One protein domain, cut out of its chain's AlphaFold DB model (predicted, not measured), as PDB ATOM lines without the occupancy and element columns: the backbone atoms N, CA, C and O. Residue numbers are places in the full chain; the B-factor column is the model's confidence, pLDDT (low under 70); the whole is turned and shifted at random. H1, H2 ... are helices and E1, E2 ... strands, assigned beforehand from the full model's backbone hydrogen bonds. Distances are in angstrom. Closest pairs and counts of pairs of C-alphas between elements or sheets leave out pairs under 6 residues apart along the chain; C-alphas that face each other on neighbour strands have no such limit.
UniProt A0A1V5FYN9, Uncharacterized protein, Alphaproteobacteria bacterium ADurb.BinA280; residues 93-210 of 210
ATOM      1  N   LYS A  93     -12.757  36.436 -56.798       85.94
ATOM      2  CA  LYS A  93     -13.826  37.310 -56.293       85.94
ATOM      3  C   LYS A  93     -13.447  37.934 -54.947       85.94
ATOM      4  O   LYS A  93     -13.651  39.133 -54.753       85.94
ATOM      5  N   ALA A  94     -12.885  37.145 -54.033       85.94
ATOM      6  CA  ALA A  94     -12.437  37.638 -52.739       85.94
ATOM      7  C   ALA A  94     -11.219  38.563 -52.858       85.94
ATOM      8  O   ALA A  94     -11.214  39.630 -52.252       85.94
ATOM      9  N   ALA A  95     -10.247  38.226 -53.706       89.06
ATOM     10  CA  ALA A  95      -9.086  39.060 -54.005       89.06
ATOM     11  C   ALA A  95      -9.491  40.434 -54.564       89.06
ATOM     12  O   ALA A  95      -9.003  41.460 -54.089       89.06
ATOM     13  N   ALA A  96     -10.439  40.478 -55.509       88.69
ATOM     14  CA  ALA A  96     -10.968  41.737 -56.036       88.69
ATOM     15  C   ALA A  96     -11.615  42.599 -54.936       88.69
ATOM     16  O   ALA A  96     -11.412  43.812 -54.885       88.69
ATOM     17  N   ARG A  97     -12.350  41.969 -54.013       88.00
ATOM     18  CA  ARG A  97     -12.986  42.662 -52.886       88.00
ATOM     19  C   ARG A  97     -11.973  43.149 -51.851       88.00
ATOM     20  O   ARG A  97     -12.134  44.243 -51.321       88.00
ATOM     21  N   ILE A  98     -10.934  42.364 -51.573       90.31
ATOM     22  CA  ILE A  98      -9.819  42.763 -50.703       90.31
ATOM     23  C   ILE A  98      -9.119  43.986 -51.298       90.31
ATOM     24  O   ILE A  98      -8.940  44.972 -50.591       90.31
ATOM     25  N   ALA A  99      -8.823  43.972 -52.601       91.31
ATOM     26  CA  ALA A  99      -8.226  45.113 -53.290       91.31
ATOM     27  C   ALA A  99      -9.113  46.371 -53.215       91.31
ATOM     28  O   ALA A  99      -8.607  47.469 -53.009       91.31
ATOM     29  N   GLU A 100     -10.437  46.226 -53.315       89.19
ATOM     30  CA  GLU A 100     -11.384  47.337 -53.132       89.19
ATOM     31  C   GLU A 100     -11.359  47.891 -51.696       89.19
ATOM     32  O   GLU A 100     -11.285  49.105 -51.499       89.19
ATOM     33  N   ILE A 101     -11.367  47.013 -50.687       90.00
ATOM     34  CA  ILE A 101     -11.272  47.388 -49.265       90.00
ATOM     35  C   ILE A 101      -9.946  48.101 -48.980       90.00
ATOM     36  O   ILE A 101      -9.909  49.056 -48.201       90.00
ATOM     37  N   GLU A 102      -8.868  47.658 -49.624       90.44
ATOM     38  CA  GLU A 102      -7.543  48.259 -49.529       90.44
ATOM     39  C   GLU A 102      -7.402  49.565 -50.333       90.44
ATOM     40  O   GLU A 102      -6.603  50.434 -49.984       90.44
ATOM     41  N   ALA A 103      -8.172  49.765 -51.392       89.00
ATOM     42  CA  ALA A 103      -8.173  51.035 -52.113       89.00
ATOM     43  C   ALA A 103      -9.041  52.099 -51.415       89.00
ATOM     44  O   ALA A 103      -8.762  53.295 -51.525       89.00
ATOM     45  N   GLY A 104     -10.090  51.679 -50.702       86.81
ATOM     46  CA  GLY A 104     -11.070  52.570 -50.083       86.81
ATOM     47  C   GLY A 104     -10.652  53.168 -48.727       86.81
ATOM     48  O   GLY A 104      -9.825  52.593 -48.010       86.81
ATOM     49  N   PRO A 105     -11.246  54.312 -48.328       87.88
ATOM     50  CA  PRO A 105     -11.107  54.836 -46.974       87.88
ATOM     51  C   PRO A 105     -11.845  53.945 -45.955       87.88
ATOM     52  O   PRO A 105     -12.873  53.348 -46.296       87.88
ATOM     53  N   PRO A 106     -11.376  53.870 -44.694       88.88
ATOM     54  CA  PRO A 106     -12.111  53.186 -43.637       88.88
ATOM     55  C   PRO A 106     -13.484  53.813 -43.427       88.88
ATOM     56  O   PRO A 106     -13.633  55.037 -43.428       88.88
ATOM     57  N   ARG A 107     -14.491  52.967 -43.209       92.25
ATOM     58  CA  ARG A 107     -15.856  53.412 -42.922       92.25
ATOM     59  C   ARG A 107     -16.522  52.566 -41.849       92.25
ATOM     60  O   ARG A 107     -16.195  51.393 -41.664       92.25
ATOM     61  N   CYS A 108     -17.504  53.173 -41.193       92.50
ATOM     62  CA  CYS A 108     -18.462  52.465 -40.359       92.50
ATOM     63  C   CYS A 108     -19.613  51.965 -41.245       92.50
ATOM     64  O   CYS A 108     -20.236  52.764 -41.944       92.50
ATOM     65  N   MET A 109     -19.863  50.657 -41.252       94.19
ATOM     66  CA  MET A 109     -20.933  50.022 -42.029       94.19
ATOM     67  C   MET A 109     -22.054  49.519 -41.122       94.19
ATOM     68  O   MET A 109     -21.847  49.283 -39.938       94.19
ATOM     69  N   THR A 110     -23.250  49.319 -41.668       93.69
ATOM     70  CA  THR A 110     -24.351  48.717 -40.895       93.69
ATOM     71  C   THR A 110     -24.129  47.217 -40.696       93.69
ATOM     72  O   THR A 110     -23.471  46.569 -41.516       93.69
ATOM     73  N   LEU A 111     -24.731  46.630 -39.655       89.75
ATOM     74  CA  LEU A 111     -24.703  45.175 -39.456       89.75
ATOM     75  C   LEU A 111     -25.231  44.406 -40.678       89.75
ATOM     76  O   LEU A 111     -24.645  43.406 -41.081       89.75
ATOM     77  N   HIS A 112     -26.303  44.898 -41.302       90.00
ATOM     78  CA  HIS A 112     -26.880  44.278 -42.494       90.00
ATOM     79  C   HIS A 112     -25.903  44.287 -43.679       90.00
ATOM     80  O   HIS A 112     -25.773  43.299 -44.397       90.00
ATOM     81  N   GLU A 113     -25.179  45.390 -43.884       90.69
ATOM     82  CA  GLU A 113     -24.154  45.460 -44.924       90.69
ATOM     83  C   GLU A 113     -23.009  44.478 -44.655       90.69
ATOM     84  O   GLU A 113     -22.591  43.766 -45.570       90.69
ATOM     85  N   PHE A 114     -22.557  44.396 -43.403       89.94
ATOM     86  CA  PHE A 114     -21.537  43.445 -42.975       89.94
ATOM     87  C   PHE A 114     -21.969  41.987 -43.220       89.94
ATOM     88  O   PHE A 114     -21.228  41.206 -43.821       89.94
ATOM     89  N   GLN A 115     -23.198  41.633 -42.833       86.50
ATOM     90  CA  GLN A 115     -23.767  40.299 -43.044       86.50
ATOM     91  C   GLN A 115     -23.937  39.967 -44.530       86.50
ATOM     92  O   GLN A 115     -23.605  38.858 -44.949       86.50
ATOM     93  N   ARG A 116     -24.385  40.929 -45.347       87.38
ATOM     94  CA  ARG A 116     -24.513  40.748 -46.799       87.38
ATOM     95  C   ARG A 116     -23.169  40.427 -47.448       87.38
ATOM     96  O   ARG A 116     -23.099  39.525 -48.273       87.38
ATOM     97  N   ILE A 117     -22.099  41.115 -47.038       84.62
ATOM     98  CA  ILE A 117     -20.750  40.815 -47.538       84.62
ATOM     99  C   ILE A 117     -20.370  39.375 -47.195       84.62
ATOM    100  O   ILE A 117     -19.857  38.679 -48.061       84.62
ATOM    101  N   GLY A 118     -20.662  38.911 -45.977       79.81
ATOM    102  CA  GLY A 118     -20.419  37.521 -45.586       79.81
ATOM    103  C   GLY A 118     -21.236  36.497 -46.383       79.81
ATOM    104  O   GLY A 118     -20.706  35.447 -46.726       79.81
ATOM    105  N   HIS A 119     -22.497  36.801 -46.700       80.00
ATOM    106  CA  HIS A 119     -23.403  35.893 -47.412       80.00
ATOM    107  C   HIS A 119     -23.032  35.705 -48.894       80.00
ATOM    108  O   HIS A 119     -23.234  34.632 -49.458       80.00
ATOM    109  N   ASP A 120     -22.471  36.733 -49.535       76.38
ATOM    110  CA  ASP A 120     -22.100  36.694 -50.958       76.38
ATOM    111  C   ASP A 120     -20.768  35.965 -51.234       76.38
ATOM    112  O   ASP A 120     -20.323  35.887 -52.391       76.38
ATOM    113  N   LEU A 121     -20.113  35.462 -50.186       74.94
ATOM    114  CA  LEU A 121     -18.784  34.859 -50.220       74.94
ATOM    115  C   LEU A 121     -18.831  33.379 -49.852       74.94
ATOM    116  O   LEU A 121     -19.677  32.929 -49.081       74.94
ATOM    117  N   ALA A 122     -17.865  32.623 -50.370       76.50
ATOM    118  CA  ALA A 122     -17.615  31.288 -49.858       76.50
ATOM    119  C   ALA A 122     -17.155  31.371 -48.393       76.50
ATOM    120  O   ALA A 122     -16.479  32.320 -47.989       76.50
ATOM    121  N   TRP A 123     -17.502  30.362 -47.591       72.31
ATOM    122  CA  TRP A 123     -17.227  30.359 -46.149       72.31
ATOM    123  C   TRP A 123     -15.733  30.538 -45.812       72.31
ATOM    124  O   TRP A 123     -15.411  31.139 -44.789       72.31
ATOM    125  N   PHE A 124     -14.828  30.076 -46.684       78.62
ATOM    126  CA  PHE A 124     -13.378  30.223 -46.532       78.62
ATOM    127  C   PHE A 124     -12.858  31.623 -46.915       78.62
ATOM    128  O   PHE A 124     -11.962  32.147 -46.257       78.62
ATOM    129  N   ASP A 125     -13.470  32.291 -47.898       83.38
ATOM    130  CA  ASP A 125     -13.099  33.653 -48.322       83.38
ATOM    131  C   ASP A 125     -13.460  34.722 -47.280       83.38
ATOM    132  O   ASP A 125     -12.818  35.776 -47.180       83.38
ATOM    133  N   ALA A 126     -14.494  34.456 -46.478       82.44
ATOM    134  CA  ALA A 126     -14.977  35.382 -45.462       82.44
ATOM    135  C   ALA A 126     -13.889  35.749 -44.436       82.44
ATOM    136  O   ALA A 126     -13.868  36.882 -43.952       82.44
ATOM    137  N   ALA A 127     -12.976  34.826 -44.116       84.31
ATOM    138  CA  ALA A 127     -11.885  35.074 -43.174       84.31
ATOM    139  C   ALA A 127     -10.889  36.121 -43.703       84.31
ATOM    140  O   ALA A 127     -10.574  37.081 -42.994       84.31
ATOM    141  N   PHE A 128     -10.460  35.994 -44.964       87.56
ATOM    142  CA  PHE A 128      -9.529  36.936 -45.597       87.56
ATOM    143  C   PHE A 128     -10.118  38.347 -45.686       87.56
ATOM    144  O   PHE A 128      -9.453  39.334 -45.366       87.56
ATOM    145  N   ILE A 129     -11.397  38.452 -46.053       88.50
ATOM    146  CA  ILE A 129     -12.085  39.743 -46.172       88.50
ATOM    147  C   ILE A 129     -12.273  40.408 -44.805       88.50
ATOM    148  O   ILE A 129     -12.000  41.603 -44.670       88.50
ATOM    149  N   LYS A 130     -12.656  39.648 -43.770       88.19
ATOM    150  CA  LYS A 130     -12.732  40.160 -42.390       88.19
ATOM    151  C   LYS A 130     -11.379  40.688 -41.915       88.19
ATOM    152  O   LYS A 130     -11.319  41.769 -41.331       88.19
ATOM    153  N   GLN A 131     -10.292  39.977 -42.216       89.25
ATOM    154  CA  GLN A 131      -8.943  40.412 -41.860       89.25
ATOM    155  C   GLN A 131      -8.539  41.706 -42.587       89.25
ATOM    156  O   GLN A 131      -7.954  42.596 -41.968       89.25
ATOM    157  N   ALA A 132      -8.858  41.837 -43.876       90.56
ATOM    158  CA  ALA A 132      -8.588  43.057 -44.639       90.56
ATOM    159  C   ALA A 132      -9.357  44.266 -44.070       90.56
ATOM    160  O   ALA A 132      -8.775  45.331 -43.857       90.56
ATOM    161  N   MET A 133     -10.641  44.082 -43.742       91.81
ATOM    162  CA  MET A 133     -11.472  45.110 -43.103       91.81
ATOM    163  C   MET A 133     -10.920  45.539 -41.740       91.81
ATOM    164  O   MET A 133     -10.806  46.736 -41.471       91.81
ATOM    165  N   ALA A 134     -10.533  44.572 -40.905       90.62
ATOM    166  CA  ALA A 134      -9.925  44.817 -39.601       90.62
ATOM    167  C   ALA A 134      -8.618  45.617 -39.716       90.62
ATOM    168  O   ALA A 134      -8.467  46.654 -39.069       90.62
ATOM    169  N   LYS A 135      -7.704  45.205 -40.609       90.88
ATOM    170  CA  LYS A 135      -6.435  45.914 -40.869       90.88
ATOM    171  C   LYS A 135      -6.649  47.357 -41.314       90.88
ATOM    172  O   LYS A 135      -5.845  48.224 -40.982       90.88
ATOM    173  N   ARG A 136      -7.715  47.614 -42.073       91.88
ATOM    174  CA  ARG A 136      -8.060  48.961 -42.531       91.88
ATOM    175  C   ARG A 136      -8.824  49.788 -41.509       91.88
ATOM    176  O   ARG A 136      -8.941  50.985 -41.724       91.88
ATOM    177  N   GLY A 137      -9.284  49.209 -40.401       91.25
ATOM    178  CA  GLY A 137     -10.028  49.936 -39.372       91.25
ATOM    179  C   GLY A 137     -11.492  50.171 -39.737       91.25
ATOM    180  O   GLY A 137     -12.074  51.178 -39.339       91.25
ATOM    181  N   TYR A 138     -12.093  49.267 -40.510       93.19
ATOM    182  CA  TYR A 138     -13.542  49.271 -40.695       93.19
ATOM    183  C   TYR A 138     -14.237  48.971 -39.367       93.19
ATOM    184  O   TYR A 138     -13.721  48.235 -38.523       93.19
ATOM    185  N   LEU A 139     -15.425  49.540 -39.196       95.31
ATOM    186  CA  LEU A 139     -16.253  49.374 -38.006       95.31
ATOM    187  C   LEU A 139     -17.671  48.981 -38.416       95.31
ATOM    188  O   LEU A 139     -18.089  49.231 -39.548       95.31
ATOM    189  N   VAL A 140     -18.419  48.388 -37.492       94.94
ATOM    190  CA  VAL A 140     -19.809  47.979 -37.692       94.94
ATOM    191  C   VAL A 140     -20.704  48.704 -36.689       94.94
ATOM    192  O   VAL A 140     -20.530  48.579 -35.480       94.94
ATOM    193  N   ALA A 141     -21.681  49.455 -37.184       94.44
ATOM    194  CA  ALA A 141     -22.742  50.053 -36.385       94.44
ATOM    195  C   ALA A 141     -23.746  48.959 -35.998       94.44
ATOM    196  O   ALA A 141     -24.671  48.640 -36.752       94.44
ATOM    197  N   MET A 142     -23.507  48.336 -34.846       93.06
ATOM    198  CA  MET A 142     -24.350  47.259 -34.315       93.06
ATOM    199  C   MET A 142     -24.574  47.335 -32.806       93.06
ATOM    200  O   MET A 142     -25.326  46.518 -32.286       93.06
ATOM    201  N   ALA A 143     -23.938  48.275 -32.103       93.25
ATOM    202  CA  ALA A 143     -24.189  48.492 -30.689       93.25
ATOM    203  C   ALA A 143     -25.063  49.724 -30.467       93.25
ATOM    204  O   ALA A 143     -24.924  50.740 -31.156       93.25
ATOM    205  N   THR A 144     -25.963  49.621 -29.496       93.75
ATOM    206  CA  THR A 144     -26.883  50.680 -29.088       93.75
ATOM    207  C   THR A 144     -26.864  50.799 -27.571       93.75
ATOM    208  O   THR A 144     -26.849  49.786 -26.874       93.75
ATOM    209  N   THR A 145     -26.841  52.011 -27.034       93.12
ATOM    210  CA  THR A 145     -26.938  52.246 -25.588       93.12
ATOM    211  C   THR A 145     -28.386  52.202 -25.114       93.12
ATOM    212  O   THR A 145     -29.319  52.345 -25.905       93.12
ATOM    213  N   GLY A 146     -28.590  52.109 -23.797       84.25
ATOM    214  CA  GLY A 146     -29.908  52.329 -23.188       84.25
ATOM    215  C   GLY A 146     -30.518  53.718 -23.459       84.25
ATOM    216  O   GLY A 146     -31.724  53.882 -23.313       84.25
ATOM    217  N   THR A 147     -29.715  54.705 -23.879       85.75
ATOM    218  CA  THR A 147     -30.170  56.046 -24.299       85.75
ATOM    219  C   THR A 147     -30.537  56.125 -25.783       85.75
ATOM    220  O   THR A 147     -31.095  57.131 -26.214       85.75
ATOM    221  N   GLY A 148     -30.276  55.066 -26.559       86.69
ATOM    222  CA  GLY A 148     -30.532  55.007 -28.000       86.69
ATOM    223  C   GLY A 148     -29.354  55.448 -28.875       86.69
ATOM    224  O   GLY A 148     -29.476  55.436 -30.099       86.69
ATOM    225  N   ASP A 149     -28.211  55.796 -28.283       90.81
ATOM    226  CA  ASP A 149     -27.014  56.188 -29.025       90.81
ATOM    227  C   ASP A 149     -26.361  54.962 -29.667       90.81
ATOM    228  O   ASP A 149     -26.230  53.907 -29.042       90.81
ATOM    229  N   SER A 150     -25.925  55.086 -30.920       91.50
ATOM    230  CA  SER A 150     -25.205  54.003 -31.591       91.50
ATOM    231  C   SER A 150     -23.708  54.094 -31.324       91.50
ATOM    232  O   SER A 150     -23.098  55.134 -31.575       91.50
ATOM    233  N   LEU A 151     -23.107  52.983 -30.889       93.25
ATOM    234  CA  LEU A 151     -21.656  52.836 -30.846       93.25
ATOM    235  C   LEU A 151     -21.158  51.928 -31.980       93.25
ATOM    236  O   LEU A 151     -21.722  50.853 -32.223       93.25
ATOM    237  N   PRO A 152     -20.071  52.322 -32.662       95.38
ATOM    238  CA  PRO A 152     -19.378  51.449 -33.590       95.38
ATOM    239  C   PRO A 152     -18.668  50.304 -32.858       95.38
ATOM    240  O   PRO A 152     -18.161  50.443 -31.743       95.38
ATOM    241  N   VAL A 153     -18.591  49.167 -33.537       94.62
ATOM    242  CA  VAL A 153     -18.010  47.921 -33.041       94.62
ATOM    243  C   VAL A 153     -16.914  47.463 -33.993       94.62
ATOM    244  O   VAL A 153     -17.065  47.549 -35.212       94.62
ATOM    245  N   LYS A 154     -15.795  46.977 -33.456       94.75
ATOM    246  CA  LYS A 154     -14.721  46.389 -34.266       94.75
ATOM    247  C   LYS A 154     -15.197  45.175 -35.074       94.75
ATOM    248  O   LYS A 154     -16.041  44.410 -34.611       94.75
ATOM    249  N   ILE A 155     -14.619  44.966 -36.259       92.19
ATOM    250  CA  ILE A 155     -14.981  43.860 -37.168       92.19
ATOM    251  C   ILE A 155     -14.801  42.494 -36.502       92.19
ATOM    252  O   ILE A 155     -15.597  41.585 -36.735       92.19
ATOM    253  N   GLU A 156     -13.783  42.346 -35.660       90.12
ATOM    254  CA  GLU A 156     -13.510  41.116 -34.921       90.12
ATOM    255  C   GLU A 156     -14.663  40.786 -33.966       90.12
ATOM    256  O   GLU A 156     -15.216  39.690 -34.017       90.12
ATOM    257  N   VAL A 157     -15.104  41.776 -33.183       89.88
ATOM    258  CA  VAL A 157     -16.244  41.646 -32.263       89.88
ATOM    259  C   VAL A 157     -17.544  41.404 -33.031       89.88
ATOM    260  O   VAL A 157     -18.333  40.532 -32.672       89.88
ATOM    261  N   ALA A 158     -17.758  42.139 -34.125       89.50
ATOM    262  CA  ALA A 158     -18.931  41.976 -34.978       89.50
ATOM    263  C   ALA A 158     -19.016  40.572 -35.591       89.50
ATOM    264  O   ALA A 158     -20.100  39.999 -35.690       89.50
ATOM    265  N   SER A 159     -17.867  40.006 -35.970       86.06
ATOM    266  CA  SER A 159     -17.755  38.651 -36.516       86.06
ATOM    267  C   SER A 159     -18.045  37.571 -35.480       86.06
ATOM    268  O   SER A 159     -18.570  36.523 -35.848       86.06
ATOM    269  N   GLU A 160     -17.671  37.805 -34.223       85.44
ATOM    270  CA  GLU A 160     -17.856  36.859 -33.122       85.44
ATOM    271  C   GLU A 160     -19.309  36.824 -32.629       85.44
ATOM    272  O   GLU A 160     -19.865  35.746 -32.389       85.44
ATOM    273  N   ILE A 161     -19.932  37.999 -32.486       87.62
ATOM    274  CA  ILE A 161     -21.297  38.121 -31.964       87.62
ATOM    275  C   ILE A 161     -22.346  37.945 -33.063       87.62
ATOM    276  O   ILE A 161     -23.315  37.222 -32.862       87.62
ATOM    277  N   GLY A 162     -22.176  38.599 -34.215       84.44
ATOM    278  CA  GLY A 162     -23.100  38.503 -35.353       84.44
ATOM    279  C   GLY A 162     -24.482  39.147 -35.160       84.44
ATOM    280  O   GLY A 162     -25.287  39.133 -36.090       84.44
ATOM    281  N   GLN A 163     -24.753  39.751 -34.000       87.12
ATOM    282  CA  GLN A 163     -26.066  40.262 -33.585       87.12
ATOM    283  C   GLN A 163     -25.995  41.678 -33.005       87.12
ATOM    284  O   GLN A 163     -24.973  42.031 -32.421       87.12
ATOM    285  N   PRO A 164     -27.086  42.465 -33.073       89.94
ATOM    286  CA  PRO A 164     -27.159  43.748 -32.385       89.94
ATOM    287  C   PRO A 164     -26.869  43.628 -30.881       89.94
ATOM    288  O   PRO A 164     -27.352  42.707 -30.221       89.94
ATOM    289  N   LEU A 165     -26.098  44.578 -30.355       91.31
ATOM    290  CA  LEU A 165     -25.699  44.668 -28.953       91.31
ATOM    291  C   LEU A 165     -26.470  45.795 -28.266       91.31
ATOM    292  O   LEU A 165     -26.401  46.942 -28.704       91.31
ATOM    293  N   LEU A 166     -27.121  45.497 -27.148       92.94
ATOM    294  CA  LEU A 166     -27.604  46.505 -26.211       92.94
ATOM    295  C   LEU A 166     -26.562  46.699 -25.110       92.94
ATOM    296  O   LEU A 166     -26.239  45.748 -24.397       92.94
ATOM    297  N   LEU A 167     -26.049  47.920 -24.971       93.75
ATOM    298  CA  LEU A 167     -25.010  48.269 -24.013       93.75
ATOM    299  C   LEU A 167     -25.549  49.084 -22.834       93.75
ATOM    300  O   LEU A 167     -26.319  50.032 -23.000       93.75
ATOM    301  N   THR A 168     -25.069  48.746 -21.642       93.44
ATOM    302  CA  THR A 168     -25.314  49.476 -20.394       93.44
ATOM    303  C   THR A 168     -23.979  49.780 -19.729       93.44
ATOM    304  O   THR A 168     -23.217  48.865 -19.425       93.44
ATOM    305  N   GLU A 169     -23.673  51.053 -19.497       92.69
ATOM    306  CA  GLU A 169     -22.440  51.440 -18.811       92.69
ATOM    307  C   GLU A 169     -22.453  50.949 -17.354       92.69
ATOM    308  O   GLU A 169     -23.400  51.201 -16.610       92.69
ATOM    309  N   VAL A 170     -21.406  50.219 -16.956       91.69
ATOM    310  CA  VAL A 170     -21.226  49.728 -15.577       91.69
ATOM    311  C   VAL A 170     -20.069  50.458 -14.906       91.69
ATOM    312  O   VAL A 170     -20.164  50.849 -13.744       91.69
ATOM    313  N   SER A 171     -18.976  50.659 -15.638       89.25
ATOM    314  CA  SER A 171     -17.836  51.458 -15.205       89.25
ATOM    315  C   SER A 171     -17.165  52.131 -16.405       89.25
ATOM    316  O   SER A 171     -17.414  51.733 -17.549       89.25
ATOM    317  N   PRO A 172     -16.243  53.088 -16.180       88.50
ATOM    318  CA  PRO A 172     -15.478  53.687 -17.265       88.50
ATOM    319  C   PRO A 172     -14.813  52.598 -18.115       88.50
ATOM    320  O   PRO A 172     -14.107  51.737 -17.584       88.50
ATOM    321  N   ASN A 173     -15.063  52.622 -19.425       89.81
ATOM    322  CA  ASN A 173     -14.559  51.668 -20.422       89.81
ATOM    323  C   ASN A 173     -15.046  50.206 -20.310       89.81
ATOM    324  O   ASN A 173     -14.629  49.389 -21.136       89.81
ATOM    325  N   VAL A 174     -15.902  49.850 -19.342       92.88
ATOM    326  CA  VAL A 174     -16.469  48.490 -19.206       92.88
ATOM    327  C   VAL A 174     -17.984  48.559 -19.110       92.88
ATOM    328  O   VAL A 174     -18.564  49.085 -18.157       92.88
ATOM    329  N   TRP A 175     -18.630  48.082 -20.161       94.88
ATOM    330  CA  TRP A 175     -20.062  48.203 -20.370       94.88
ATOM    331  C   TRP A 175     -20.648  46.801 -20.449       94.88
ATOM    332  O   TRP A 175     -20.086  45.935 -21.103       94.88
ATOM    333  N   ARG A 176     -21.776  46.547 -19.802       93.44
ATOM    334  CA  ARG A 176     -22.468  45.268 -19.937       93.44
ATOM    335  C   ARG A 176     -23.179  45.230 -21.279       93.44
ATOM    336  O   ARG A 176     -23.863  46.193 -21.623       93.44
ATOM    337  N   PHE A 177     -23.038  44.134 -22.014       93.00
ATOM    338  CA  PHE A 177     -23.782  43.912 -23.245       93.00
ATOM    339  C   PHE A 177     -24.793  42.780 -23.095       93.00
ATOM    340  O   PHE A 177     -24.602  41.844 -22.316       93.00
ATOM    341  N   SER A 178     -25.856  42.871 -23.883       91.00
ATOM    342  CA  SER A 178     -26.823  41.799 -24.108       91.00
ATOM    343  C   SER A 178     -27.238  41.791 -25.576       91.00
ATOM    344  O   SER A 178     -27.261  42.845 -26.214       91.00
ATOM    345  N   THR A 179     -27.529  40.619 -26.125       88.31
ATOM    346  CA  THR A 179     -28.152  40.462 -27.444       88.31
ATOM    347  C   THR A 179     -29.596  39.997 -27.288       88.31
ATOM    348  O   THR A 179     -30.013  39.594 -26.204       88.31
ATOM    349  N   CYS A 180     -30.393  40.097 -28.352       75.38
ATOM    350  CA  CYS A 180     -31.774  39.627 -28.329       75.38
ATOM    351  C   CYS A 180     -31.860  38.092 -28.377       75.38
ATOM    352  O   CYS A 180     -31.187  37.450 -29.188       75.38
ATOM    353  N   ASP A 181     -32.752  37.526 -27.560       65.94
ATOM    354  CA  ASP A 181     -33.014  36.079 -27.496       65.94
ATOM    355  C   ASP A 181     -33.676  35.537 -28.785       65.94
ATOM    356  O   ASP A 181     -33.564  34.359 -29.108       65.94
ATOM    357  N   ASP A 182     -34.312  36.402 -29.586       57.16
ATOM    358  CA  ASP A 182     -35.135  36.017 -30.749       57.16
ATOM    359  C   ASP A 182     -34.348  35.710 -32.041       57.16
ATOM    360  O   ASP A 182     -34.908  35.630 -33.143       57.16
ATOM    361  N   SER A 183     -33.029  35.546 -31.968       50.34
ATOM    362  CA  SER A 183     -32.220  35.323 -33.166       50.34
ATOM    363  C   SER A 183     -32.105  33.843 -33.532       50.34
ATOM    364  O   SER A 183     -31.230  33.113 -33.062       50.34
ATOM    365  N   TRP A 184     -32.919  33.434 -34.502       45.00
ATOM    366  CA  TRP A 184     -32.877  32.102 -35.116       45.00
ATOM    367  C   TRP A 184     -31.500  31.717 -35.694       45.00
ATOM    368  O   TRP A 184     -31.203  30.531 -35.803       45.00
ATOM    369  N   MET A 185     -30.649  32.691 -36.052       46.91
ATOM    370  CA  MET A 185     -29.320  32.435 -36.637       46.91
ATOM    371  C   MET A 185     -28.224  32.119 -35.614       46.91
ATOM    372  O   MET A 185     -27.241  31.479 -35.981       46.91
ATOM    373  N   HIS A 186     -28.366  32.534 -34.352       56.56
ATOM    374  CA  HIS A 186     -27.331  32.311 -33.333       56.56
ATOM    375  C   HIS A 186     -27.805  31.486 -32.131       56.56
ATOM    376  O   HIS A 186     -27.014  31.277 -31.215       56.56
ATOM    377  N   LEU A 187     -29.037  30.957 -32.189       46.00
ATOM    378  CA  LEU A 187     -29.632  29.912 -31.333       46.00
ATOM    379  C   LEU A 187     -29.646  30.171 -29.815       46.00
ATOM    380  O   LEU A 187     -30.209  29.355 -29.091       46.00
ATOM    381  N   ALA A 188     -29.063  31.274 -29.352       64.06
ATOM    382  CA  ALA A 188     -29.043  31.706 -27.966       64.06
ATOM    383  C   ALA A 188     -28.769  33.215 -27.891       64.06
ATOM    384  O   ALA A 188     -27.938  33.739 -28.652       64.06
ATOM    385  N   GLY A 189     -29.437  33.905 -26.971       74.31
ATOM    386  CA  GLY A 189     -29.029  35.250 -26.580       74.31
ATOM    387  C   GLY A 189     -27.678  35.184 -25.862       74.31
ATOM    388  O   GLY A 189     -27.260  34.154 -25.328       74.31
ATOM    389  N   ARG A 190     -26.914  36.271 -25.908       86.12
ATOM    390  CA  ARG A 190     -25.593  36.363 -25.277       86.12
ATOM    391  C   ARG A 190     -25.553  37.588 -24.397       86.12
ATOM    392  O   ARG A 190     -25.940  38.674 -24.822       86.12
ATOM    393  N   ALA A 191     -25.012  37.432 -23.200       88.38
ATOM    394  CA  ALA A 191     -24.742  38.548 -22.309       88.38
ATOM    395  C   ALA A 191     -23.326  38.459 -21.749       88.38
ATOM    396  O   ALA A 191     -22.734  37.378 -21.652       88.38
ATOM    397  N   GLY A 192     -22.768  39.611 -21.405       90.75
ATOM    398  CA  GLY A 192     -21.385  39.692 -20.971       90.75
ATOM    399  C   GLY A 192     -20.901  41.111 -20.756       90.75
ATOM    400  O   GLY A 192     -21.697  42.044 -20.654       90.75
ATOM    401  N   ASP A 193     -19.585  41.269 -20.723       93.56
ATOM    402  CA  ASP A 193     -18.934  42.565 -20.574       93.56
ATOM    403  C   ASP A 193     -18.244  42.963 -21.884       93.56
ATOM    404  O   ASP A 193     -17.629  42.152 -22.572       93.56
ATOM    405  N   ALA A 194     -18.361  44.228 -22.252       93.62
ATOM    406  CA  ALA A 194     -17.790  44.844 -23.433       93.62
ATOM    407  C   ALA A 194     -16.786  45.911 -22.998       93.62
ATOM    408  O   ALA A 194     -17.079  46.751 -22.144       93.62
ATOM    409  N   CYS A 195     -15.602  45.904 -23.604       94.56
ATOM    410  CA  CYS A 195     -14.645  46.984 -23.428       94.56
ATOM    411  C   CYS A 195     -14.917  48.064 -24.474       94.56
ATOM    412  O   CYS A 195     -14.860  47.797 -25.680       94.56
ATOM    413  N   VAL A 196     -15.190  49.278 -24.006       93.94
ATOM    414  CA  VAL A 196     -15.386  50.461 -24.846       93.94
ATOM    415  C   VAL A 196     -14.178  51.372 -24.680       93.94
ATOM    416  O   VAL A 196     -13.787  51.682 -23.560       93.94
ATOM    417  N   ARG A 197     -13.561  51.789 -25.786       93.19
ATOM    418  CA  ARG A 197     -12.452  52.753 -25.795       93.19
ATOM    419  C   ARG A 197     -12.690  53.770 -26.890       93.19
ATOM    420  O   ARG A 197     -13.044  53.381 -27.999       93.19
ATOM    421  N   ASP A 198     -12.520  55.048 -26.569       91.06
ATOM    422  CA  ASP A 198     -12.705  56.158 -27.514       91.06
ATOM    423  C   ASP A 198     -14.066  56.118 -28.240       91.06
ATOM    424  O   ASP A 198     -14.175  56.446 -29.418       91.06
ATOM    425  N   GLY A 199     -15.118  55.660 -27.548       90.75
ATOM    426  CA  GLY A 199     -16.461  55.508 -28.120       90.75
ATOM    427  C   GLY A 199     -16.638  54.307 -29.058       90.75
ATOM    428  O   GLY A 199     -17.638  54.238 -29.764       90.75
ATOM    429  N   ILE A 200     -15.700  53.355 -29.073       94.00
ATOM    430  CA  ILE A 200     -15.727  52.154 -29.921       94.00
ATOM    431  C   ILE A 200     -15.725  50.900 -29.045       94.00
ATOM    432  O   ILE A 200     -14.926  50.787 -28.113       94.00
ATOM    433  N   VAL A 201     -16.561  49.913 -29.370       93.81
ATOM    434  CA  VAL A 201     -16.498  48.584 -28.744       93.81
ATOM    435  C   VAL A 201     -15.317  47.811 -29.331       93.81
ATOM    436  O   VAL A 201     -15.323  47.446 -30.512       93.81
ATOM    437  N   VAL A 202     -14.291  47.568 -28.513       93.12
ATOM    438  CA  VAL A 202     -13.023  46.970 -28.965       93.12
ATOM    439  C   VAL A 202     -12.896  45.481 -28.667       93.12
ATOM    440  O   VAL A 202     -12.152  44.796 -29.364       93.12
ATOM    441  N   SER A 203     -13.596  44.986 -27.648       92.94
ATOM    442  CA  SER A 203     -13.630  43.568 -27.283       92.94
ATOM    443  C   SER A 203     -14.890  43.254 -26.487       92.94
ATOM    444  O   SER A 203     -15.445  44.136 -25.830       92.94
ATOM    445  N   VAL A 204     -15.301  41.991 -26.492       90.81
ATOM    446  CA  VAL A 204     -16.421  41.472 -25.699       90.81
ATOM    447  C   VAL A 204     -15.996  40.199 -24.979       90.81
ATOM    448  O   VAL A 204     -15.121  39.477 -25.448       90.81
ATOM    449  N   PHE A 205     -16.599  39.942 -23.828       90.25
ATOM    450  CA  PHE A 205     -16.414  38.735 -23.043       90.25
ATOM    451  C   PHE A 205     -17.787  38.187 -22.666       90.25
ATOM    452  O   PHE A 205     -18.491  38.780 -21.850       90.25
ATOM    453  N   VAL A 206     -18.186  37.080 -23.294       87.75
ATOM    454  CA  VAL A 206     -19.480  36.431 -23.045       87.75
ATOM    455  C   VAL A 206     -19.432  35.718 -21.694       87.75
ATOM    456  O   VAL A 206     -18.582  34.854 -21.480       87.75
ATOM    457  N   THR A 207     -20.352  36.051 -20.789       85.69
ATOM    458  CA  THR A 207     -20.473  35.407 -19.469       85.69
ATOM    459  C   THR A 207     -21.708  34.520 -19.350       85.69
ATOM    460  O   THR A 207     -21.717  33.607 -18.525       85.69
ATOM    461  N   MET A 208     -22.734  34.749 -20.174       80.81
ATOM    462  CA  MET A 208     -23.967  33.960 -20.198       80.81
ATOM    463  C   MET A 208     -24.431  33.699 -21.634       80.81
ATOM    464  O   MET A 208     -24.304  34.564 -22.503       80.81
ATOM    465  N   MET A 209     -25.000  32.510 -21.849       77.75
ATOM    466  CA  MET A 209     -25.805  32.171 -23.027       77.75
ATOM    467  C   MET A 209     -27.236  31.885 -22.557       77.75
ATOM    468  O   MET A 209     -27.395  31.137 -21.588       77.75
ATOM    469  N   SER A 210     -28.231  32.509 -23.188       61.62
ATOM    470  CA  SER A 210     -29.666  32.353 -22.903       61.62
ATOM    471  C   SER A 210     -30.380  31.537 -23.965       61.62
ATOM    472  O   SER A 210     -30.114  31.764 -25.165       61.62
TER     473      SER A 210
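Overview. This is residues 93 to 210 of the 210 residues of an uncharacterized protein of Alphaproteobacteria bacterium ADurb.BinA280 (UniProt A0A1V5FYN9). Six strands, E3, E2, E4, E5, E6 and E7, roll round into a small, nearly closed barrel, with E7 coming back close to E3; short E1 extends the sheet beside the start of E2. Helix H4 packs on E2 and E7, H3 packs on H4, and H1 lies side by side with H3 at one end of the longest axis, far from the barrel, while H2 stands up over E1. The printed part has 118 residues, with four named helices and seven named strands in the order H1 E1 H2 H3 E2 E3 H4 E4 E5 E6 E7, and its class is mixed, helices and strands. The sheet is branched and mixed, with parallel and antiparallel pairs. The whole is compact, with a radius of gyration of the C-alphas of 14.5 A and spans of 42 by 32 by 21 A.

Along the chain. The sheet holds E1, residues 108 to 110; E2, 139 to 145, 16.6 A long; E3, 150 to 154; E4, 165 to 171, 17.2 A; E5, 174 to 178; E6, 190 to 197, 21.0 A; and E7, 200 to 209, 23.4 A. The helices are H1, residues 93 to 103, 15.4 A; H2, 111 to 119; H3, 125 to 136, 17.1 A; and H4, 155 to 161. C-alpha 93 is at (-13.826, 37.310, -56.293), C-alpha 139 at (-16.253, 49.374, -38.006) and C-alpha 209 at (-25.805, 32.171, -23.027).

Arrangement. The sheet is strongly twisted, and E2 has three neighbours. On one side of E2 are parallel E1, with N 109 and O 139 2.8 A apart, and parallel E4, with N 144 and O 165 2.8 A apart. On the other side is E3, in a hairpin with E2, with N 140 and O 153 at 2.8 A. E4 E5 E6 E7 is a meander, each strand the antiparallel neighbour of the one before, with N 168 and O 176, N 175 and O 194, each at 2.8 A, and N 193 and O 205 at 2.9 A. E6 bends by 51 degrees at residue 193 and E7 by 62 degrees at residue 203. The closest C-alphas of E3 and E7, those of Val 153 and Val 201, are 4.6 A apart. H4 is on the sheet; its C-alpha 157 is 5.9 A from that of Ser 203 in E7, the closest pair of the two. H2, on the same face, lies over E1 at a height over the sheet of 8.9 A and stands up from the sheet at 66 degrees. H3 touches H4 with residues 130 to 134 alone, closest at the C-alphas of Ala 134 and Ile 155, 5.7 A, at a steep tilt of 51 degrees, opposite ways. H1 touches H3, closest at the C-alphas of Ile 98 and Ile 129, 5.9 A, at a shallow tilt of 4 degrees, the same way. In H1, H2, H3 and H4 every O i to N i+4 pair is within hydrogen-bond range.

Size, cuts and confidence. The C-alphas farthest apart, those of Lys 93 and Ser 171, are 43.6 A apart. The printed part has no cut. The link from E5 to E6, 11 residues, is long; the other links are tight. Mean pLDDT of the printed part is 86.4, and residues 181 to 188 and 210 are under 70.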